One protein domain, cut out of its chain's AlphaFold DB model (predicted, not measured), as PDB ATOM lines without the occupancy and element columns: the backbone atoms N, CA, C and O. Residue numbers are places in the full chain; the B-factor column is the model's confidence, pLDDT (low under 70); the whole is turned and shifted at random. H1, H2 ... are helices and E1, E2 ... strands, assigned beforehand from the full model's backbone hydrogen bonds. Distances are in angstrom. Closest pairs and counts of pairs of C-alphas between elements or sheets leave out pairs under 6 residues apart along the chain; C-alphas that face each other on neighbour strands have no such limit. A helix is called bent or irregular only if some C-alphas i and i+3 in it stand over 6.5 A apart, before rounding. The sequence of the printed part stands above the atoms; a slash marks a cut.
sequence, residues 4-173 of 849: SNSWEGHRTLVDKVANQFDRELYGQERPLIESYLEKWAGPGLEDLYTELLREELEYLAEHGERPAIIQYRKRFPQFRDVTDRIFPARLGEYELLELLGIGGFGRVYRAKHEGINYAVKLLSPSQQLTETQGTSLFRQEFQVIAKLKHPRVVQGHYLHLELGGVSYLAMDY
ATOM      1  N   SER A   4     232.498 141.004 129.039       35.72
ATOM      2  CA  SER A   4     233.076 142.002 128.119       35.72
ATOM      3  C   SER A   4     232.334 142.063 126.781       35.72
ATOM      4  O   SER A   4     231.949 143.137 126.329       35.72
ATOM      5  N   ASN A   5     232.054 140.902 126.182       39.62
ATOM      6  CA  ASN A   5     231.580 140.815 124.795       39.62
ATOM      7  C   ASN A   5     230.162 141.382 124.573       39.62
ATOM      8  O   ASN A   5     229.803 141.670 123.435       39.62
ATOM      9  N   SER A   6     229.343 141.541 125.622       48.91
ATOM     10  CA  SER A   6     228.015 142.165 125.507       48.91
ATOM     11  C   SER A   6     228.065 143.695 125.557       48.91
ATOM     12  O   SER A   6     227.245 144.346 124.918       48.91
ATOM     13  N   TRP A   7     229.023 144.270 126.292       45.97
ATOM     14  CA  TRP A   7     229.202 145.723 126.396       45.97
ATOM     15  C   TRP A   7     229.739 146.328 125.096       45.97
ATOM     16  O   TRP A   7     229.229 147.345 124.637       45.97
ATOM     17  N   GLU A   8     230.715 145.669 124.474       50.84
ATOM     18  CA  GLU A   8     231.316 146.103 123.203       50.84
ATOM     19  C   GLU A   8     230.301 146.079 122.047       50.84
ATOM     20  O   GLU A   8     230.187 147.045 121.291       50.84
ATOM     21  N   GLY A   9     229.494 145.015 121.952       56.41
ATOM     22  CA  GLY A   9     228.433 144.907 120.944       56.41
ATOM     23  C   GLY A   9     227.300 145.924 121.127       56.41
ATOM     24  O   GLY A   9     226.777 146.432 120.137       56.41
ATOM     25  N   HIS A  10     226.955 146.254 122.378       65.19
ATOM     26  CA  HIS A  10     225.992 147.310 122.713       65.19
ATOM     27  C   HIS A  10     226.510 148.700 122.314       65.19
ATOM     28  O   HIS A  10     225.849 149.392 121.540       65.19
ATOM     29  N   ARG A  11     227.726 149.063 122.751       71.69
ATOM     30  CA  ARG A  11     228.377 150.344 122.415       71.69
ATOM     31  C   ARG A  11     228.394 150.577 120.900       71.69
ATOM     32  O   ARG A  11     227.867 151.572 120.422       71.69
ATOM     33  N   THR A  12     228.839 149.568 120.146       73.75
ATOM     34  CA  THR A  12     228.907 149.603 118.673       73.75
ATOM     35  C   THR A  12     227.547 149.859 118.001       73.75
ATOM     36  O   THR A  12     227.501 150.345 116.870       73.75
ATOM     37  N   LEU A  13     226.427 149.499 118.639       74.88
ATOM     38  CA  LEU A  13     225.086 149.750 118.105       74.88
ATOM     39  C   LEU A  13     224.620 151.183 118.402       74.88
ATOM     40  O   LEU A  13     224.049 151.815 117.515       74.88
ATOM     41  N   VAL A  14     224.902 151.691 119.608       76.81
ATOM     42  CA  VAL A  14     224.661 153.095 119.984       76.81
ATOM     43  C   VAL A  14     225.452 154.024 119.068       76.81
ATOM     44  O   VAL A  14     224.854 154.873 118.410       76.81
ATOM     45  N   ASP A  15     226.759 153.788 118.929       74.94
ATOM     46  CA  ASP A  15     227.653 154.605 118.108       74.94
ATOM     47  C   ASP A  15     227.170 154.661 116.645       74.94
ATOM     48  O   ASP A  15     227.201 155.712 116.010       74.94
ATOM     49  N   LYS A  16     226.669 153.552 116.080       78.69
ATOM     50  CA  LYS A  16     226.125 153.529 114.707       78.69
ATOM     51  C   LYS A  16     224.885 154.397 114.524       78.69
ATOM     52  O   LYS A  16     224.718 154.963 113.446       78.69
ATOM     53  N   VAL A  17     224.016 154.454 115.530       81.31
ATOM     54  CA  VAL A  17     222.777 155.237 115.476       81.31
ATOM     55  C   VAL A  17     223.049 156.711 115.777       81.31
ATOM     56  O   VAL A  17     222.496 157.557 115.080       81.31
ATOM     57  N   ALA A  18     223.966 157.024 116.697       72.44
ATOM     58  CA  ALA A  18     224.471 158.385 116.894       72.44
ATOM     59  C   ALA A  18     225.103 158.935 115.599       72.44
ATOM     60  O   ALA A  18     224.654 159.953 115.089       72.44
ATOM     61  N   ASN A  19     226.002 158.174 114.961       73.62
ATOM     62  CA  ASN A  19     226.583 158.510 113.650       73.62
ATOM     63  C   ASN A  19     225.562 158.542 112.490       73.62
ATOM     64  O   ASN A  19     225.915 158.920 111.373       73.62
ATOM     65  N   GLN A  20     224.330 158.051 112.658       82.06
ATOM     66  CA  GLN A  20     223.261 158.266 111.674       82.06
ATOM     67  C   GLN A  20     222.534 159.580 111.965       82.06
ATOM     68  O   GLN A  20     222.337 160.366 111.045       82.06
ATOM     69  N   PHE A  21     222.190 159.813 113.231       81.12
ATOM     70  CA  PHE A  21     221.553 161.039 113.695       81.12
ATOM     71  C   PHE A  21     222.401 162.272 113.368       81.12
ATOM     72  O   PHE A  21     221.879 163.188 112.747       81.12
ATOM     73  N   ASP A  22     223.705 162.243 113.666       72.56
ATOM     74  CA  ASP A  22     224.694 163.255 113.264       72.56
ATOM     75  C   ASP A  22     224.595 163.596 111.764       72.56
ATOM     76  O   ASP A  22     224.252 164.715 111.390       72.56
ATOM     77  N   ARG A  23     224.745 162.601 110.880       73.62
ATOM     78  CA  ARG A  23     224.613 162.806 109.423       73.62
ATOM     79  C   ARG A  23     223.240 163.319 108.979       73.62
ATOM     80  O   ARG A  23     223.151 163.934 107.918       73.62
ATOM     81  N   GLU A  24     222.180 163.062 109.740       83.25
ATOM     82  CA  GLU A  24     220.841 163.597 109.477       83.25
ATOM     83  C   GLU A  24     220.648 165.027 110.027       83.25
ATOM     84  O   GLU A  24     219.859 165.770 109.445       83.25
ATOM     85  N   LEU A  25     221.388 165.469 111.059       68.88
ATOM     86  CA  LEU A  25     221.360 166.857 111.565       68.88
ATOM     87  C   LEU A  25     221.724 167.878 110.475       68.88
ATOM     88  O   LEU A  25     221.093 168.930 110.390       68.88
ATOM     89  N   TYR A  26     222.661 167.532 109.589       71.44
ATOM     90  CA  TYR A  26     223.065 168.349 108.434       71.44
ATOM     91  C   TYR A  26     222.225 168.079 107.160       71.44
ATOM     92  O   TYR A  26     222.617 168.456 106.053       71.44
ATOM     93  N   GLY A  27     221.080 167.398 107.293       61.31
ATOM     94  CA  GLY A  27     220.147 167.080 106.207       61.31
ATOM     95  C   GLY A  27     219.139 168.194 105.874       61.31
ATOM     96  O   GLY A  27     219.216 169.314 106.367       61.31
ATOM     97  N   GLN A  28     218.153 167.886 105.016       43.66
ATOM     98  CA  GLN A  28     217.091 168.845 104.638       43.66
ATOM     99  C   GLN A  28     216.048 169.083 105.740       43.66
ATOM    100  O   GLN A  28     215.413 170.135 105.757       43.66
ATOM    101  N   GLU A  29     215.862 168.118 106.640       63.97
ATOM    102  CA  GLU A  29     215.011 168.232 107.824       63.97
ATOM    103  C   GLU A  29     215.795 167.708 109.025       63.97
ATOM    104  O   GLU A  29     216.338 166.604 108.979       63.97
ATOM    105  N   ARG A  30     215.847 168.494 110.102       77.31
ATOM    106  CA  ARG A  30     216.574 168.125 111.316       77.31
ATOM    107  C   ARG A  30     215.842 166.993 112.062       77.31
ATOM    108  O   ARG A  30     214.668 167.166 112.403       77.31
ATOM    109  N   PRO A  31     216.501 165.861 112.366       85.44
ATOM    110  CA  PRO A  31     215.898 164.755 113.092       85.44
ATOM    111  C   PRO A  31     215.564 165.143 114.538       85.44
ATOM    112  O   PRO A  31     216.292 165.876 115.206       85.44
ATOM    113  N   LEU A  32     214.466 164.588 115.051       88.75
ATOM    114  CA  LEU A  32     214.087 164.696 116.458       88.75
ATOM    115  C   LEU A  32     214.673 163.521 117.250       88.75
ATOM    116  O   LEU A  32     214.472 162.366 116.865       88.75
ATOM    117  N   ILE A  33     215.316 163.797 118.391       88.75
ATOM    118  CA  ILE A  33     215.808 162.765 119.326       88.75
ATOM    119  C   ILE A  33     214.678 161.779 119.688       88.75
ATOM    120  O   ILE A  33     214.890 160.569 119.723       88.75
ATOM    121  N   GLU A  34     213.452 162.274 119.878       90.69
ATOM    122  CA  GLU A  34     212.244 161.478 120.122       90.69
ATOM    123  C   GLU A  34     212.047 160.378 119.067       90.69
ATOM    124  O   GLU A  34     211.841 159.218 119.418       90.69
ATOM    125  N   SER A  35     212.200 160.708 117.779       88.25
ATOM    126  CA  SER A  35     212.021 159.758 116.668       88.25
ATOM    127  C   SER A  35     213.054 158.632 116.652       88.25
ATOM    128  O   SER A  35     212.824 157.602 116.017       88.25
ATOM    129  N   TYR A  36     214.193 158.833 117.310       90.94
ATOM    130  CA  TYR A  36     215.252 157.843 117.463       90.94
ATOM    131  C   TYR A  36     215.039 156.985 118.713       90.94
ATOM    132  O   TYR A  36     215.124 155.760 118.638       90.94
ATOM    133  N   LEU A  37     214.671 157.609 119.837       89.69
ATOM    134  CA  LEU A  37     214.340 156.914 121.082       89.69
ATOM    135  C   LEU A  37     213.110 156.002 120.934       89.69
ATOM    136  O   LEU A  37     213.127 154.881 121.431       89.69
ATOM    137  N   GLU A  38     212.067 156.441 120.222       87.50
ATOM    138  CA  GLU A  38     210.854 155.642 119.967       87.50
ATOM    139  C   GLU A  38     211.120 154.398 119.107       87.50
ATOM    140  O   GLU A  38     210.455 153.373 119.266       87.50
ATOM    141  N   LYS A  39     212.096 154.471 118.193       85.31
ATOM    142  CA  LYS A  39     212.478 153.361 117.303       85.31
ATOM    143  C   LYS A  39     213.528 152.433 117.923       85.31
ATOM    144  O   LYS A  39     213.820 151.381 117.352       85.31
ATOM    145  N   TRP A  40     214.115 152.798 119.064       87.50
ATOM    146  CA  TRP A  40     215.188 152.026 119.683       87.50
ATOM    147  C   TRP A  40     214.659 150.807 120.443       87.50
ATOM    148  O   TRP A  40     214.112 150.908 121.538       87.50
ATOM    149  N   ALA A  41     214.897 149.622 119.877       78.88
ATOM    150  CA  ALA A  41     214.625 148.332 120.517       78.88
ATOM    151  C   ALA A  41     215.885 147.672 121.126       78.88
ATOM    152  O   ALA A  41     215.856 146.493 121.483       78.88
ATOM    153  N   GLY A  42     217.008 148.396 121.188       73.19
ATOM    154  CA  GLY A  42     218.288 147.892 121.690       73.19
ATOM    155  C   GLY A  42     218.472 148.046 123.210       73.19
ATOM    156  O   GLY A  42     217.682 148.715 123.879       73.19
ATOM    157  N   PRO A  43     219.533 147.448 123.786       77.19
ATOM    158  CA  PRO A  43     219.959 147.741 125.156       77.19
ATOM    159  C   PRO A  43     220.434 149.203 125.327       77.19
ATOM    160  O   PRO A  43     220.560 149.943 124.359       77.19
ATOM    161  N   GLY A  44     220.655 149.637 126.576       82.38
ATOM    162  CA  GLY A  44     221.266 150.933 126.937       82.38
ATOM    163  C   GLY A  44     220.656 152.183 126.291       82.38
ATOM    164  O   GLY A  44     221.351 152.975 125.662       82.38
ATOM    165  N   LEU A  45     219.355 152.386 126.503       83.81
ATOM    166  CA  LEU A  45     218.630 153.589 126.080       83.81
ATOM    167  C   LEU A  45     219.198 154.892 126.699       83.81
ATOM    168  O   LEU A  45     219.163 155.929 126.045       83.81
ATOM    169  N   GLU A  46     219.758 154.846 127.921       85.94
ATOM    170  CA  GLU A  46     220.465 155.995 128.530       85.94
ATOM    171  C   GLU A  46     221.742 156.371 127.758       85.94
ATOM    172  O   GLU A  46     222.026 157.558 127.600       85.94
ATOM    173  N   ASP A  47     222.491 155.384 127.250       80.44
ATOM    174  CA  ASP A  47     223.698 155.627 126.449       80.44
ATOM    175  C   ASP A  47     223.320 156.237 125.093       80.44
ATOM    176  O   ASP A  47     223.917 157.226 124.676       80.44
ATOM    177  N   LEU A  48     222.275 155.715 124.436       85.25
ATOM    178  CA  LEU A  48     221.777 156.307 123.192       85.25
ATOM    179  C   LEU A  48     221.299 157.746 123.402       85.25
ATOM    180  O   LEU A  48     221.678 158.625 122.636       85.25
ATOM    181  N   TYR A  49     220.506 158.010 124.443       88.12
ATOM    182  CA  TYR A  49     220.094 159.377 124.765       88.12
ATOM    183  C   TYR A  49     221.296 160.292 125.034       88.12
ATOM    184  O   TYR A  49     221.285 161.443 124.608       88.12
ATOM    185  N   THR A  50     222.338 159.782 125.701       81.44
ATOM    186  CA  THR A  50     223.573 160.531 125.981       81.44
ATOM    187  C   THR A  50     224.256 161.000 124.703       81.44
ATOM    188  O   THR A  50     224.616 162.173 124.615       81.44
ATOM    189  N   GLU A  51     224.416 160.113 123.721       80.88
ATOM    190  CA  GLU A  51     225.077 160.467 122.465       80.88
ATOM    191  C   GLU A  51     224.159 161.308 121.559       80.88
ATOM    192  O   GLU A  51     224.578 162.364 121.108       80.88
ATOM    193  N   LEU A  52     222.867 160.981 121.402       86.50
ATOM    194  CA  LEU A  52     221.929 161.822 120.629       86.50
ATOM    195  C   LEU A  52     221.812 163.257 121.181       86.50
ATOM    196  O   LEU A  52     221.746 164.216 120.414       86.50
ATOM    197  N   LEU A  53     221.792 163.415 122.511       84.06
ATOM    198  CA  LEU A  53     221.788 164.729 123.158       84.06
ATOM    199  C   LEU A  53     223.107 165.476 122.936       84.06
ATOM    200  O   LEU A  53     223.095 166.701 122.849       84.06
ATOM    201  N   ARG A  54     224.236 164.759 122.860       76.38
ATOM    202  CA  ARG A  54     225.537 165.343 122.526       76.38
ATOM    203  C   ARG A  54     225.518 165.894 121.103       76.38
ATOM    204  O   ARG A  54     225.739 167.090 120.958       76.38
ATOM    205  N   GLU A  55     225.199 165.061 120.112       80.62
ATOM    206  CA  GLU A  55     225.197 165.463 118.698       80.62
ATOM    207  C   GLU A  55     224.245 166.649 118.452       80.62
ATOM    208  O   GLU A  55     224.622 167.625 117.809       80.62
ATOM    209  N   GLU A  56     223.025 166.629 119.021       84.06
ATOM    210  CA  GLU A  56     222.078 167.746 118.852       84.06
ATOM    211  C   GLU A  56     222.634 169.046 119.454       84.06
ATOM    212  O   GLU A  56     222.504 170.105 118.848       84.06
ATOM    213  N   LEU A  57     223.267 168.991 120.629       74.12
ATOM    214  CA  LEU A  57     223.827 170.178 121.283       74.12
ATOM    215  C   LEU A  57     225.113 170.688 120.621       74.12
ATOM    216  O   LEU A  57     225.364 171.892 120.666       74.12
ATOM    217  N   GLU A  58     225.907 169.803 120.016       68.19
ATOM    218  CA  GLU A  58     227.082 170.163 119.216       68.19
ATOM    219  C   GLU A  58     226.629 170.885 117.933       68.19
ATOM    220  O   GLU A  58     226.994 172.046 117.740       68.19
ATOM    221  N   TYR A  59     225.692 170.306 117.172       75.12
ATOM    222  CA  TYR A  59     225.062 170.953 116.011       75.12
ATOM    223  C   TYR A  59     224.447 172.323 116.342       75.12
ATOM    224  O   TYR A  59     224.678 173.302 115.630       75.12
ATOM    225  N   LEU A  60     223.664 172.419 117.425       73.06
ATOM    226  CA  LEU A  60     223.014 173.673 117.825       73.06
ATOM    227  C   LEU A  60     224.032 174.780 118.120       73.06
ATOM    228  O   LEU A  60     223.863 175.907 117.653       73.06
ATOM    229  N   ALA A  61     225.103 174.449 118.847       61.25
ATOM    230  CA  ALA A  61     226.151 175.404 119.182       61.25
ATOM    231  C   ALA A  61     226.891 175.915 117.931       61.25
ATOM    232  O   ALA A  61     227.161 177.113 117.841       61.25
ATOM    233  N   GLU A  62     227.162 175.049 116.949       57.59
ATOM    234  CA  GLU A  62     227.768 175.447 115.666       57.59
ATOM    235  C   GLU A  62     226.877 176.395 114.846       57.59
ATOM    236  O   GLU A  62     227.385 177.276 114.150       57.59
ATOM    237  N   HIS A  63     225.554 176.266 114.973       64.88
ATOM    238  CA  HIS A  63     224.565 177.105 114.286       64.88
ATOM    239  C   HIS A  63     224.114 178.326 115.117       64.88
ATOM    240  O   HIS A  63     223.172 179.024 114.739       64.88
ATOM    241  N   GLY A  64     224.783 178.617 116.242       57.44
ATOM    242  CA  GLY A  64     224.511 179.784 117.092       57.44
ATOM    243  C   GLY A  64     223.270 179.667 117.992       57.44
ATOM    244  O   GLY A  64     222.932 180.610 118.711       57.44
ATOM    245  N   GLU A  65     222.595 178.518 118.002       72.88
ATOM    246  CA  GLU A  65     221.479 178.228 118.898       72.88
ATOM    247  C   GLU A  65     222.003 177.805 120.285       72.88
ATOM    248  O   GLU A  65     222.752 176.841 120.432       72.88
ATOM    249  N   ARG A  66     221.576 178.510 121.340       69.31
ATOM    250  CA  ARG A  66     222.049 178.302 122.724       69.31
ATOM    251  C   ARG A  66     220.901 177.816 123.627       69.31
ATOM    252  O   ARG A  66     220.330 178.611 124.378       69.31
ATOM    253  N   PRO A  67     220.485 176.537 123.549       70.38
ATOM    254  CA  PRO A  67     219.346 176.038 124.314       70.38
ATOM    255  C   PRO A  67     219.672 175.932 125.811       70.38
ATOM    256  O   PRO A  67     220.678 175.354 126.229       70.38
ATOM    257  N   ALA A  68     218.772 176.434 126.657       72.25
ATOM    258  CA  ALA A  68     218.917 176.302 128.103       72.25
ATOM    259  C   ALA A  68     218.696 174.844 128.539       72.25
ATOM    260  O   ALA A  68     217.683 174.234 128.189       72.25
ATOM    261  N   ILE A  69     219.562 174.299 129.402       72.50
ATOM    262  CA  ILE A  69     219.490 172.886 129.834       72.50
ATOM    263  C   ILE A  69     218.152 172.526 130.513       72.50
ATOM    264  O   ILE A  69     217.678 171.389 130.477       72.50
ATOM    265  N   ILE A  70     217.480 173.528 131.088       73.06
ATOM    266  CA  ILE A  70     216.138 173.422 131.677       73.06
ATOM    267  C   ILE A  70     215.075 173.021 130.635       73.06
ATOM    268  O   ILE A  70     214.091 172.378 131.001       73.06
ATOM    269  N   GLN A  71     215.253 173.362 129.355       81.50
ATOM    270  CA  GLN A  71     214.364 172.924 128.276       81.50
ATOM    271  C   GLN A  71     214.478 171.408 128.072       81.50
ATOM    272  O   GLN A  71     213.459 170.723 128.081       81.50
ATOM    273  N   TYR A  72     215.697 170.864 128.026       81.81
ATOM    274  CA  TYR A  72     215.937 169.421 127.917       81.81
ATOM    275  C   TYR A  72     215.420 168.634 129.123       81.81
ATOM    276  O   TYR A  72     214.722 167.640 128.938       81.81
ATOM    277  N   ARG A  73     215.627 169.134 130.350       82.56
ATOM    278  CA  ARG A  73     215.027 168.560 131.575       82.56
ATOM    279  C   ARG A  73     213.492 168.484 131.528       82.56
ATOM    280  O   ARG A  73     212.909 167.630 132.190       82.56
ATOM    281  N   LYS A  74     212.832 169.388 130.789       84.00
ATOM    282  CA  LYS A  74     211.369 169.405 130.586       84.00
ATOM    283  C   LYS A  74     210.915 168.558 129.392       84.00
ATOM    284  O   LYS A  74     209.841 167.974 129.470       84.00
ATOM    285  N   ARG A  75     211.706 168.511 128.313       87.75
ATOM    286  CA  ARG A  75     211.462 167.730 127.084       87.75
ATOM    287  C   ARG A  75     211.648 166.226 127.325       87.75
ATOM    288  O   ARG A  75     210.876 165.427 126.814       87.75
ATOM    289  N   PHE A  76     212.610 165.859 128.174       89.69
ATOM    290  CA  PHE A  76     213.005 164.478 128.470       89.69
ATOM    291  C   PHE A  76     213.022 164.174 129.984       89.69
ATOM    292  O   PHE A  76     214.066 163.812 130.534       89.69
ATOM    293  N   PRO A  77     211.890 164.311 130.705       87.19
ATOM    294  CA  PRO A  77     211.846 164.146 132.162       87.19
ATOM    295  C   PRO A  77     212.299 162.755 132.639       87.19
ATOM    296  O   PRO A  77     212.837 162.634 133.737       87.19
ATOM    297  N   GLN A  78     212.126 161.720 131.813       86.94
ATOM    298  CA  GLN A  78     212.559 160.345 132.073       86.94
ATOM    299  C   GLN A  78     214.081 160.138 131.995       86.94
ATOM    300  O   GLN A  78     214.579 159.159 132.538       86.94
ATOM    301  N   PHE A  79     214.820 161.054 131.360       89.06
ATOM    302  CA  PHE A  79     216.285 161.009 131.267       89.06
ATOM    303  C   PHE A  79     216.969 162.070 132.131       89.06
ATOM    304  O   PHE A  79     218.170 162.283 131.998       89.06
ATOM    305  N   ARG A  80     216.240 162.726 133.043       83.50
ATOM    306  CA  ARG A  80     216.763 163.838 133.848       83.50
ATOM    307  C   ARG A  80     218.087 163.517 134.546       83.50
ATOM    308  O   ARG A  80     219.003 164.326 134.471       83.50
ATOM    309  N   ASP A  81     218.215 162.341 135.156       79.38
ATOM    310  CA  ASP A  81     219.447 161.928 135.845       79.38
ATOM    311  C   ASP A  81     220.620 161.693 134.878       79.38
ATOM    312  O   ASP A  81     221.776 161.732 135.289       79.38
ATOM    313  N   VAL A  82     220.345 161.430 133.596       80.94
ATOM    314  CA  VAL A  82     221.345 161.332 132.521       80.94
ATOM    315  C   VAL A  82     221.720 162.733 132.041       80.94
ATOM    316  O   VAL A  82     222.900 163.073 132.015       80.94
ATOM    317  N   THR A  83     220.729 163.588 131.767       79.81
ATOM    318  CA  THR A  83     220.930 165.010 131.447       79.81
ATOM    319  C   THR A  83     221.772 165.702 132.521       79.81
ATOM    320  O   THR A  83     222.730 166.388 132.186       79.81
ATOM    321  N   ASP A  84     221.483 165.466 133.804       74.50
ATOM    322  CA  ASP A  84     222.202 166.049 134.946       74.50
ATOM    323  C   ASP A  84     223.598 165.425 135.169       74.50
ATOM    324  O   ASP A  84     224.460 166.069 135.763       74.50
ATOM    325  N   ARG A  85     223.866 164.214 134.649       72.00
ATOM    326  CA  ARG A  85     225.214 163.605 134.600       72.00
ATOM    327  C   ARG A  85     226.083 164.188 133.477       72.00
ATOM    328  O   ARG A  85     227.287 164.335 133.664       72.00
ATOM    329  N   ILE A  86     225.493 164.523 132.326       67.62
ATOM    330  CA  ILE A  86     226.199 165.137 131.182       67.62
ATOM    331  C   ILE A  86     226.373 166.653 131.396       67.62
ATOM    332  O   ILE A  86     227.384 167.231 130.992       67.62
ATOM    333  N   PHE A  87     225.394 167.278 132.053       69.75
ATOM    334  CA  PHE A  87     225.290 168.711 132.320       69.75
ATOM    335  C   PHE A  87     224.986 168.945 133.807       69.75
ATOM    336  O   PHE A  87     223.825 169.172 134.178       69.75
ATOM    337  N   PRO A  88     226.008 168.888 134.681       66.56
ATOM    338  CA  PRO A  88     225.801 169.082 136.107       66.56
ATOM    339  C   PRO A  88     225.208 170.472 136.356       66.56
ATOM    340  O   PRO A  88     225.677 171.475 135.825       66.56
ATOM    341  N   ALA A  89     224.152 170.547 137.171       69.88
ATOM    342  CA  ALA A  89     223.472 171.815 137.456       69.88
ATOM    343  C   ALA A  89     224.400 172.859 138.107       69.88
ATOM    344  O   ALA A  89     224.136 174.059 138.028       69.88
ATOM    345  N   ARG A  90     225.478 172.400 138.753       76.88
ATOM    346  CA  ARG A  90     226.539 173.224 139.328       76.88
ATOM    347  C   ARG A  90     227.902 172.595 139.098       76.88
ATOM    348  O   ARG A  90     228.010 171.373 139.053       76.88
ATOM    349  N   LEU A  91     228.921 173.438 139.016       78.62
ATOM    350  CA  LEU A  91     230.321 173.043 138.956       78.62
ATOM    351  C   LEU A  91     231.090 173.916 139.953       78.62
ATOM    352  O   LEU A  91     231.194 175.130 139.763       78.62
ATOM    353  N   GLY A  92     231.505 173.325 141.078       79.00
ATOM    354  CA  GLY A  92     231.825 174.074 142.295       79.00
ATOM    355  C   GLY A  92     230.724 175.079 142.666       79.00
ATOM    356  O   GLY A  92     229.566 174.717 142.881       79.00
ATOM    357  N   GLU A  93     231.083 176.361 142.715       83.94
ATOM    358  CA  GLU A  93     230.190 177.455 143.124       83.94
ATOM    359  C   GLU A  93     229.370 178.070 141.971       83.94
ATOM    360  O   GLU A  93     228.564 178.976 142.206       83.94
ATOM    361  N   TYR A  94     229.559 177.596 140.736       87.00
ATOM    362  CA  TYR A  94     228.935 178.139 139.527       87.00
ATOM    363  C   TYR A  94     227.702 177.325 139.118       87.00
ATOM    364  O   TYR A  94     227.791 176.119 138.905       87.00
ATOM    365  N   GLU A  95     226.551 177.979 138.957       87.88
ATOM    366  CA  GLU A  95     225.318 177.374 138.440       87.88
ATOM    367  C   GLU A  95     225.302 177.411 136.910       87.88
ATOM    368  O   GLU A  95     225.277 178.495 136.333       87.88
ATOM    369  N   LEU A  96     225.335 176.248 136.249       85.44
ATOM    370  CA  LEU A  96     225.413 176.160 134.785       85.44
ATOM    371  C   LEU A  96     224.017 176.345 134.160       85.44
ATOM    372  O   LEU A  96     223.067 175.649 134.526       85.44
ATOM    373  N   LEU A  97     223.893 177.278 133.209       84.19
ATOM    374  CA  LEU A  97     222.613 177.711 132.630       84.19
ATOM    375  C   LEU A  97     222.381 177.157 131.215       84.19
ATOM    376  O   LEU A  97     221.349 176.535 130.945       84.19
ATOM    377  N   GLU A  98     223.339 177.374 130.316       80.88
ATOM    378  CA  GLU A  98     223.289 176.939 128.916       80.88
ATOM    379  C   GLU A  98     224.696 176.651 128.383       80.88
ATOM    380  O   GLU A  98     225.696 177.126 128.930       80.88
ATOM    381  N   LEU A  99     224.767 175.858 127.319       78.94
ATOM    382  CA  LEU A  99     225.994 175.599 126.577       78.94
ATOM    383  C   LEU A  99     226.250 176.770 125.611       78.94
ATOM    384  O   LEU A  99     225.354 177.161 124.870       78.94
ATOM    385  N   LEU A 100     227.460 177.328 125.641       77.94
ATOM    386  CA  LEU A 100     227.905 178.410 124.754       77.94
ATOM    387  C   LEU A 100     228.701 177.897 123.552       77.94
ATOM    388  O   LEU A 100     228.701 178.542 122.513       77.94
ATOM    389  N   GLY A 101     229.401 176.771 123.704       72.12
ATOM    390  CA  GLY A 101     230.216 176.196 122.640       72.12
ATOM    391  C   GLY A 101     230.944 174.927 123.068       72.12
ATOM    392  O   GLY A 101     231.164 174.681 124.260       72.12
ATOM    393  N   ILE A 102     231.329 174.124 122.080       66.81
ATOM    394  CA  ILE A 102     232.116 172.901 122.243       66.81
ATOM    395  C   ILE A 102     233.341 173.007 121.333       66.81
ATOM    396  O   ILE A 102     233.269 173.529 120.228       66.81
ATOM    397  N   GLY A 103     234.494 172.560 121.825       62.44
ATOM    398  CA  GLY A 103     235.726 172.494 121.044       62.44
ATOM    399  C   GLY A 103     236.685 171.458 121.620       62.44
ATOM    400  O   GLY A 103     236.435 170.895 122.683       62.44
ATOM    401  N   GLY A 104     237.825 171.225 120.961       57.59
ATOM    402  CA  GLY A 104     238.751 170.136 121.331       57.59
ATOM    403  C   GLY A 104     239.252 170.150 122.790       57.59
ATOM    404  O   GLY A 104     239.603 169.106 123.342       57.59
ATOM    405  N   PHE A 105     239.238 171.310 123.454       61.03
ATOM    406  CA  PHE A 105     239.628 171.447 124.865       61.03
ATOM    407  C   PHE A 105     238.489 171.221 125.871       61.03
ATOM    408  O   PHE A 105     238.765 171.126 127.067       61.03
ATOM    409  N   GLY A 106     237.237 171.123 125.415       71.88
ATOM    410  CA  GLY A 106     236.075 170.819 126.244       71.88
ATOM    411  C   GLY A 106     234.861 171.696 125.941       71.88
ATOM    412  O   GLY A 106     234.715 172.236 124.845       71.88
ATOM    413  N   ARG A 107     233.976 171.831 126.931       78.88
ATOM    414  CA  ARG A 107     232.667 172.492 126.796       78.88
ATOM    415  C   ARG A 107     232.645 173.806 127.562       78.88
ATOM    416  O   ARG A 107     233.072 173.839 128.714       78.88
ATOM    417  N   VAL A 108     232.140 174.872 126.950       84.06
ATOM    418  CA  VAL A 108     231.990 176.192 127.578       84.06
ATOM    419  C   VAL A 108     230.520 176.429 127.897       84.06
ATOM    420  O   VAL A 108     229.665 176.306 127.025       84.06
ATOM    421  N   TYR A 109     230.225 176.796 129.139       85.50
ATOM    422  CA  TYR A 109     228.876 177.068 129.631       85.50
ATOM    423  C   TYR A 109     228.728 178.523 130.051       85.50
ATOM    424  O   TYR A 109     229.644 179.075 130.659       85.50
ATOM    425  N   ARG A 110     227.552 179.120 129.835       89.44
ATOM    426  CA  ARG A 110     227.170 180.311 130.596       89.44
ATOM    427  C   ARG A 110     226.747 179.835 131.970       89.44
ATOM    428  O   ARG A 110     225.874 178.975 132.095       89.44
ATOM    429  N   ALA A 111     227.367 180.390 132.994       90.06
ATOM    430  CA  ALA A 111     227.098 180.063 134.377       90.06
ATOM    431  C   ALA A 111     226.790 181.321 135.184       90.06
ATOM    432  O   ALA A 111     227.036 182.440 134.736       90.06
ATOM    433  N   LYS A 112     226.266 181.133 136.393       90.81
ATOM    434  CA  LYS A 112     225.958 182.213 137.325       90.81
ATOM    435  C   LYS A 112     226.539 181.933 138.703       90.81
ATOM    436  O   LYS A 112     226.365 180.841 139.239       90.81
ATOM    437  N   HIS A 113     227.187 182.934 139.284       89.69
ATOM    438  CA  HIS A 113     227.709 182.901 140.648       89.69
ATOM    439  C   HIS A 113     227.489 184.277 141.294       89.69
ATOM    440  O   HIS A 113     227.696 185.300 140.648       89.69
ATOM    441  N   GLU A 114     226.950 184.303 142.516       89.88
ATOM    442  CA  GLU A 114     226.573 185.522 143.268       89.88
ATOM    443  C   GLU A 114     225.752 186.583 142.494       89.88
ATOM    444  O   GLU A 114     225.737 187.763 142.828       89.88
ATOM    445  N   GLY A 115     225.012 186.168 141.461       86.75
ATOM    446  CA  GLY A 115     224.222 187.072 140.618       86.75
ATOM    447  C   GLY A 115     224.894 187.472 139.300       86.75
ATOM    448  O   GLY A 115     224.182 187.894 138.388       86.75
ATOM    449  N   ILE A 116     226.205 187.268 139.173       89.56
ATOM    450  CA  ILE A 116     227.045 187.639 138.026       89.56
ATOM    451  C   ILE A 116     227.122 186.469 137.029       89.56
ATOM    452  O   ILE A 116     227.157 185.305 137.438       89.56
ATOM    453  N   ASN A 117     227.123 186.771 135.725       91.88
ATOM    454  CA  ASN A 117     227.318 185.783 134.658       91.88
ATOM    455  C   ASN A 117     228.818 185.522 134.430       91.88
ATOM    456  O   ASN A 117     229.603 186.461 134.348       91.88
ATOM    457  N   TYR A 118     229.183 184.256 134.243       91.31
ATOM    458  CA  TYR A 118     230.535 183.800 133.911       91.31
ATOM    459  C   TYR A 118     230.491 182.840 132.722       91.31
ATOM    460  O   TYR A 118     229.484 182.162 132.508       91.31
ATOM    461  N   ALA A 119     231.588 182.736 131.977       90.38
ATOM    462  CA  ALA A 119     231.829 181.597 131.103       90.38
ATOM    463  C   ALA A 119     232.633 180.542 131.884       90.38
ATOM    464  O   ALA A 119     233.662 180.844 132.483       90.38
ATOM    465  N   VAL A 120     232.153 179.299 131.915       87.56
ATOM    466  CA  VAL A 120     232.787 178.188 132.638       87.56
ATOM    467  C   VAL A 120     233.146 177.090 131.650       87.56
ATOM    468  O   VAL A 120     232.273 176.435 131.086       87.56
ATOM    469  N   LYS A 121     234.448 176.896 131.435       84.00
ATOM    470  CA  LYS A 121     235.010 175.900 130.526       84.00
ATOM    471  C   LYS A 121     235.382 174.630 131.284       84.00
ATOM    472  O   LYS A 121     236.345 174.610 132.048       84.00
ATOM    473  N   LEU A 122     234.610 173.573 131.066       80.06
ATOM    474  CA  LEU A 122     234.841 172.224 131.573       80.06
ATOM    475  C   LEU A 122     235.806 171.489 130.634       80.06
ATOM    476  O   LEU A 122     235.500 171.349 129.449       80.06
ATOM    477  N   LEU A 123     236.948 171.014 131.142       75.19
ATOM    478  CA  LEU A 123     237.977 170.388 130.303       75.19
ATOM    479  C   LEU A 123     237.618 168.947 129.889       75.19
ATOM    480  O   LEU A 123     237.064 168.172 130.674       75.19
ATOM    481  N   SER A 124     237.974 168.569 128.657       67.25
ATOM    482  CA  SER A 124     237.788 167.209 128.117       67.25
ATOM    483  C   SER A 124     238.481 166.134 128.976       67.25
ATOM    484  O   SER A 124     239.543 166.413 129.531       67.25
ATOM    485  N   PRO A 125     237.994 164.874 129.026       64.19
ATOM    486  CA  PRO A 125     238.646 163.777 129.761       64.19
ATOM    487  C   PRO A 125     240.136 163.569 129.431       64.19
ATOM    488  O   PRO A 125     240.936 163.317 130.326       64.19
ATOM    489  N   SER A 126     240.535 163.740 128.165       54.97
ATOM    490  CA  SER A 126     241.934 163.685 127.697       54.97
ATOM    491  C   SER A 126     242.809 164.855 128.185       54.97
ATOM    492  O   SER A 126     244.038 164.746 128.237       54.97
ATOM    493  N   GLN A 127     242.171 165.964 128.563       59.06
ATOM    494  CA  GLN A 127     242.779 167.198 129.067       59.06
ATOM    495  C   GLN A 127     242.663 167.329 130.595       59.06
ATOM    496  O   GLN A 127     243.103 168.330 131.158       59.06
ATOM    497  N   GLN A 128     242.100 166.327 131.282       65.62
ATOM    498  CA  GLN A 128     242.061 166.312 132.741       65.62
ATOM    499  C   GLN A 128     243.475 166.215 133.324       65.62
ATOM    500  O   GLN A 128     244.358 165.518 132.804       65.62
ATOM    501  N   LEU A 129     243.685 166.955 134.412       58.59
ATOM    502  CA  LEU A 129     244.976 167.068 135.075       58.59
ATOM    503  C   LEU A 129     245.081 166.015 136.170       58.59
ATOM    504  O   LEU A 129     244.175 165.856 136.986       58.59
ATOM    505  N   THR A 130     246.220 165.332 136.235       57.94
ATOM    506  CA  THR A 130     246.544 164.553 137.434       57.94
ATOM    507  C   THR A 130     246.947 165.495 138.572       57.94
ATOM    508  O   THR A 130     247.480 166.585 138.349       57.94
ATOM    509  N   GLU A 131     246.738 165.055 139.811       53.31
ATOM    510  CA  GLU A 131     247.053 165.806 141.036       53.31
ATOM    511  C   GLU A 131     248.536 166.258 141.094       53.31
ATOM    512  O   GLU A 131     248.865 167.342 141.583       53.31
ATOM    513  N   THR A 132     249.435 165.472 140.491       52.66
ATOM    514  CA  THR A 132     250.868 165.764 140.324       52.66
ATOM    515  C   THR A 132     251.208 166.713 139.168       52.66
ATOM    516  O   THR A 132     252.280 167.309 139.182       52.66
ATOM    517  N   GLN A 133     250.331 166.889 138.174       51.59
ATOM    518  CA  GLN A 133     250.544 167.825 137.057       51.59
ATOM    519  C   GLN A 133     250.103 169.254 137.403       51.59
ATOM    520  O   GLN A 133     250.713 170.215 136.940       51.59
ATOM    521  N   GLY A 134     249.094 169.418 138.265       50.44
ATOM    522  CA  GLY A 134     248.569 170.737 138.643       50.44
ATOM    523  C   GLY A 134     249.462 171.584 139.570       50.44
ATOM    524  O   GLY A 134     249.079 172.703 139.915       50.44
ATOM    525  N   THR A 135     250.618 171.082 140.028       46.56
ATOM    526  CA  THR A 135     251.282 171.604 141.241       46.56
ATOM    527  C   THR A 135     252.543 172.462 141.062       46.56
ATOM    528  O   THR A 135     252.799 173.265 141.960       46.56
ATOM    529  N   SER A 136     253.317 172.370 139.967       50.88
ATOM    530  CA  SER A 136     254.644 173.037 139.873       50.88
ATOM    531  C   SER A 136     254.773 174.150 138.816       50.88
ATOM    532  O   SER A 136     255.090 175.278 139.183       50.88
ATOM    533  N   LEU A 137     254.518 173.870 137.532       47.78
ATOM    534  CA  LEU A 137     254.599 174.862 136.437       47.78
ATOM    535  C   LEU A 137     253.220 175.443 136.084       47.78
ATOM    536  O   LEU A 137     253.034 176.658 136.034       47.78
ATOM    537  N   PHE A 138     252.224 174.564 135.970       53.41
ATOM    538  CA  PHE A 138     250.831 174.859 135.612       53.41
ATOM    539  C   PHE A 138     250.201 176.013 136.409       53.41
ATOM    540  O   PHE A 138     249.551 176.905 135.864       53.41
ATOM    541  N   ARG A 139     250.416 176.009 137.731       55.47
ATOM    542  CA  ARG A 139     249.863 177.017 138.641       55.47
ATOM    543  C   ARG A 139     250.506 178.395 138.440       55.47
ATOM    544  O   ARG A 139     249.836 179.387 138.703       55.47
ATOM    545  N   GLN A 140     251.759 178.484 137.984       55.81
ATOM    546  CA  GLN A 140     252.433 179.772 137.774       55.81
ATOM    547  C   GLN A 140     251.907 180.489 136.527       55.81
ATOM    548  O   GLN A 140     251.561 181.664 136.612       55.81
ATOM    549  N   GLU A 141     251.770 179.789 135.400       55.50
ATOM    550  CA  GLU A 141     251.255 180.380 134.156       55.50
ATOM    551  C   GLU A 141     249.771 180.746 134.274       55.50
ATOM    552  O   GLU A 141     249.366 181.850 133.906       55.50
ATOM    553  N   PHE A 142     248.964 179.887 134.909       66.50
ATOM    554  CA  PHE A 142     247.571 180.225 135.197       66.50
ATOM    555  C   PHE A 142     247.443 181.429 136.153       66.50
ATOM    556  O   PHE A 142     246.566 182.273 135.983       66.50
ATOM    557  N   GLN A 143     248.362 181.582 137.115       64.69
ATOM    558  CA  GLN A 143     248.449 182.786 137.953       64.69
ATOM    559  C   GLN A 143     248.883 184.045 137.191       64.69
ATOM    560  O   GLN A 143     248.633 185.138 137.702       64.69
ATOM    561  N   VAL A 144     249.533 183.938 136.027       68.50
ATOM    562  CA  VAL A 144     249.758 185.093 135.140       68.50
ATOM    563  C   VAL A 144     248.440 185.481 134.481       68.50
ATOM    564  O   VAL A 144     248.035 186.632 134.602       68.50
ATOM    565  N   ILE A 145     247.714 184.526 133.890       69.00
ATOM    566  CA  ILE A 145     246.411 184.769 133.239       69.00
ATOM    567  C   ILE A 145     245.395 185.366 134.223       69.00
ATOM    568  O   ILE A 145     244.778 186.388 133.932       69.00
ATOM    569  N   ALA A 146     245.312 184.834 135.447       69.81
ATOM    570  CA  ALA A 146     244.467 185.376 136.517       69.81
ATOM    571  C   ALA A 146     244.870 186.790 137.010       69.81
ATOM    572  O   ALA A 146     244.173 187.394 137.825       69.81
ATOM    573  N   LYS A 147     246.000 187.332 136.533       73.12
ATOM    574  CA  LYS A 147     246.465 188.709 136.781       73.12
ATOM    575  C   LYS A 147     246.437 189.593 135.526       73.12
ATOM    576  O   LYS A 147     246.647 190.799 135.660       73.12
ATOM    577  N   LEU A 148     246.184 189.039 134.335       74.88
ATOM    578  CA  LEU A 148     246.105 189.796 133.080       74.88
ATOM    579  C   LEU A 148     244.788 190.578 132.987       74.88
ATOM    580  O   LEU A 148     243.825 190.134 132.371       74.88
ATOM    581  N   LYS A 149     244.781 191.783 133.561       85.31
ATOM    582  CA  LYS A 149     243.676 192.742 133.436       85.31
ATOM    583  C   LYS A 149     243.898 193.670 132.247       85.31
ATOM    584  O   LYS A 149     244.660 194.627 132.360       85.31
ATOM    585  N   HIS A 150     243.208 193.410 131.138       89.56
ATOM    586  CA  HIS A 150     243.224 194.265 129.950       89.56
ATOM    587  C   HIS A 150     241.825 194.370 129.320       89.56
ATOM    588  O   HIS A 150     241.162 193.343 129.212       89.56
ATOM    589  N   PRO A 151     241.376 195.543 128.822       89.31
ATOM    590  CA  PRO A 151     240.043 195.708 128.218       89.31
ATOM    591  C   PRO A 151     239.742 194.839 126.986       89.31
ATOM    592  O   PRO A 151     238.613 194.846 126.510       89.31
ATOM    593  N   ARG A 152     240.743 194.139 126.438       93.44
ATOM    594  CA  ARG A 152     240.659 193.304 125.220       93.44
ATOM    595  C   ARG A 152     241.096 191.854 125.440       93.44
ATOM    596  O   ARG A 152     241.365 191.128 124.487       93.44
ATOM    597  N   VAL A 153     241.186 191.430 126.701       90.69
ATOM    598  CA  VAL A 153     241.513 190.055 127.103       90.69
ATOM    599  C   VAL A 153     240.475 189.596 128.121       90.69
ATOM    600  O   VAL A 153     240.234 190.291 129.105       90.69
ATOM    601  N   VAL A 154     239.861 188.435 127.895       89.12
ATOM    602  CA  VAL A 154     238.893 187.855 128.836       89.12
ATOM    603  C   VAL A 154     239.617 187.454 130.125       89.12
ATOM    604  O   VAL A 154     240.554 186.653 130.099       89.12
ATOM    605  N   GLN A 155     239.185 187.996 131.266       85.56
ATOM    606  CA  GLN A 155     239.793 187.687 132.558       85.56
ATOM    607  C   GLN A 155     239.425 186.263 132.995       85.56
ATOM    608  O   GLN A 155     238.260 185.956 133.242       85.56
ATOM    609  N   GLY A 156     240.427 185.397 133.158       79.94
ATOM    610  CA  GLY A 156     240.271 184.142 133.897       79.94
ATOM    611  C   GLY A 156     240.263 184.404 135.405       79.94
ATOM    612  O   GLY A 156     241.120 185.138 135.890       79.94
ATOM    613  N   HIS A 157     239.333 183.806 136.149       73.38
ATOM    614  CA  HIS A 157     239.203 184.004 137.601       73.38
ATOM    615  C   HIS A 157     239.728 182.824 138.414       73.38
ATOM    616  O   HIS A 157     240.387 183.025 139.434       73.38
ATOM    617  N   TYR A 158     239.464 181.585 137.980       65.81
ATOM    618  CA  TYR A 158     239.834 180.402 138.761       65.81
ATOM    619  C   TYR A 158     239.943 179.127 137.918       65.81
ATOM    620  O   TYR A 158     239.134 178.911 137.017       65.81
ATOM    621  N   LEU A 159     240.909 178.269 138.263       66.25
ATOM    622  CA  LEU A 159     241.019 176.882 137.800       66.25
ATOM    623  C   LEU A 159     240.926 175.981 139.036       66.25
ATOM    624  O   LEU A 159     241.832 176.000 139.874       66.25
ATOM    625  N   HIS A 160     239.843 175.215 139.169       61.28
ATOM    626  CA  HIS A 160     239.654 174.304 140.300       61.28
ATOM    627  C   HIS A 160     239.903 172.847 139.900       61.28
ATOM    628  O   HIS A 160     239.600 172.439 138.780       61.28
ATOM    629  N   LEU A 161     240.439 172.078 140.848       57.56
ATOM    630  CA  LEU A 161     240.560 170.624 140.811       57.56
ATOM    631  C   LEU A 161     239.699 170.084 141.951       57.56
ATOM    632  O   LEU A 161     240.094 170.173 143.113       57.56
ATOM    633  N   GLU A 162     238.509 169.589 141.620       51.97
ATOM    634  CA  GLU A 162     237.554 169.098 142.615       51.97
ATOM    635  C   GLU A 162     237.826 167.627 142.987       51.97
ATOM    636  O   GLU A 162     238.441 166.867 142.226       51.97
ATOM    637  N   LEU A 163     237.347 167.203 144.162       40.12
ATOM    638  CA  LEU A 163     237.370 165.806 144.614       40.12
ATOM    639  C   LEU A 163     236.549 164.933 143.648       40.12
ATOM    640  O   LEU A 163     235.326 164.876 143.719       40.12
ATOM    641  N   GLY A 164     237.250 164.272 142.728       55.09
ATOM    642  CA  GLY A 164     236.664 163.612 141.556       55.09
ATOM    643  C   GLY A 164     237.509 163.757 140.287       55.09
ATOM    644  O   GLY A 164     237.263 163.050 139.316       55.09
ATOM    645  N   GLY A 165     238.532 164.624 140.294       59.56
ATOM    646  CA  GLY A 165     239.487 164.756 139.186       59.56
ATOM    647  C   GLY A 165     238.953 165.550 137.993       59.56
ATOM    648  O   GLY A 165     239.452 165.391 136.883       59.56
ATOM    649  N   VAL A 166     237.933 166.385 138.216       68.06
ATOM    650  CA  VAL A 166     237.344 167.258 137.196       68.06
ATOM    651  C   VAL A 166     237.936 168.661 137.316       68.06
ATOM    652  O   VAL A 166     237.851 169.306 138.362       68.06
ATOM    653  N   SER A 167     238.531 169.114 136.218       73.06
ATOM    654  CA  SER A 167     239.188 170.408 136.049       73.06
ATOM    655  C   SER A 167     238.301 171.347 135.236       73.06
ATOM    656  O   SER A 167     237.823 170.974 134.157       73.06
ATOM    657  N   TYR A 168     238.110 172.575 135.718       78.88
ATOM    658  CA  TYR A 168     237.345 173.602 135.008       78.88
ATOM    659  C   TYR A 168     237.888 175.010 135.246       78.88
ATOM    660  O   TYR A 168     238.462 175.297 136.298       78.88
ATOM    661  N   LEU A 169     237.670 175.878 134.260       80.31
ATOM    662  CA  LEU A 169     238.111 177.267 134.218       80.31
ATOM    663  C   LEU A 169     236.906 178.214 134.191       80.31
ATOM    664  O   LEU A 169     236.134 178.185 133.236       80.31
ATOM    665  N   ALA A 170     236.772 179.080 135.195       84.38
ATOM    666  CA  ALA A 170     235.816 180.188 135.179       84.38
ATOM    667  C   ALA A 170     236.477 181.485 134.683       84.38
ATOM    668  O   ALA A 170     237.574 181.838 135.127       84.38
ATOM    669  N   MET A 171     235.804 182.198 133.782       87.69
ATOM    670  CA  MET A 171     236.257 183.447 133.162       87.69
ATOM    671  C   MET A 171     235.089 184.434 132.987       87.69
ATOM    672  O   MET A 171     233.924 184.034 133.082       87.69
ATOM    673  N   ASP A 172     235.385 185.712 132.744       90.31
ATOM    674  CA  ASP A 172     234.360 186.725 132.449       90.31
ATOM    675  C   ASP A 172     233.472 186.301 131.267       90.31
ATOM    676  O   ASP A 172     233.947 185.786 130.253       90.31
ATOM    677  N   TYR A 173     232.162 186.524 131.394       91.75
ATOM    678  CA  TYR A 173     231.225 186.323 130.294       91.75
ATOM    679  C   TYR A 173     231.185 187.567 129.398       91.75
ATOM    680  O   TYR A 173     230.755 188.630 129.841       91.75
TER     681      TYR A 173
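AT A GLANCE: This is residues 4 to 173 of the 849 residues of the protein "Non-specific serine/threonine protein kinase" of Acidobacteriia bacterium SbA2 (UniProt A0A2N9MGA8). Look for two lobes along the longest axis: a helical one, where H1, H2 and H5 pack on H3 and H4 packs on H5, and a strongly twisted five-stranded sheet with H6 beside its far edge strand, E4. The lobes meet where residues 57 to 62 of H3 and residues 69 to 71 of H4 reach the near edge strand, E1. The printed part has 170 residues with six named helices and five named strands, in the order H1 H2 H3 H4 H5 E1 E2 E3 H6 E4 E5, class mixed. The sheet runs E1 E2 E3 E5 E4, all antiparallel. The whole is only just compact, close to loose, with a radius of gyration of the C-alphas of 18.2 A and spans of 53 by 37 by 27 A.

HOW THE PARTS SIT: Start at H1, residues 4 to 25, which touches the hub H3, residues 45 to 62; the closest C-alphas, of Val 14 and Leu 48, are 5.4 A apart. They run the same way at a shallow tilt of 32 degrees, only just short of steep. H2, residues 33 to 37, touches residues 45 to 53 of H3 alone, the closest C-alphas being Ile 33 and Leu 52, 6.3 A. H4, residues 69 to 75, and H5, residues 77 to 86, form a helical hairpin, with closest C-alphas Arg 73 and Arg 80 at 5.5 A. H5 touches residues 46 to 50 of H3 alone, closest at C-alphas Glu 46 and Val 82, 6.7 A. Next find E1, residues 94 to 103, E2, residues 106 to 113, and E3, residues 116 to 123: a meander, each strand the antiparallel neighbour of the one before, with N 97 and O 110 at 2.8 A and N 109 and O 120 at 2.8 A. H3 grazes the sheet; C-alphas Ala 61 and Gly 101 of E1 are 5.4 A apart. E3, H6, residues 138 to 145, and E4, residues 156 to 161, make a split strand-helix-strand unit, two strands running the same way with E5, residues 167 to 172, between them, its crossover right-handed. Between the antiparallel neighbours E3 and E5, N 121 and O 169 are within hydrogen-bond range at 2.8 A, and across the hairpin E4 and E5, N 157 and O 170 are within hydrogen-bond range at 2.8 A. Every O i to N i+4 pair is within hydrogen-bond range in H2, H3, H4 and H6, against 16 of 18 in H1 and 4 of 6 in H5.

IN THESE COORDINATES: Find C-alpha 4 at (233.076, 142.002, 128.119); H1 runs 32.1 A from there, and H3 25.9 A. H5 is irregular: C-alphas 78 and 81 are 8.0 A apart. E1 begins at C-alpha 94, (228.935, 178.139, 139.527), and bends by 86 degrees at residue 97. E5 ends at C-alpha 172, (234.360, 186.725, 132.449).

THE WHOLE: The two C-alphas farthest apart, of Asn 5 and Pro 151, are 55.6 A apart. The printed part has no cut; the link from E3 to H6, 14 residues, is long. Mean pLDDT of the printed part is 74.2, with 57 residues under 70, among them residues 4 to 10, 124 to 146 and 158 to 166.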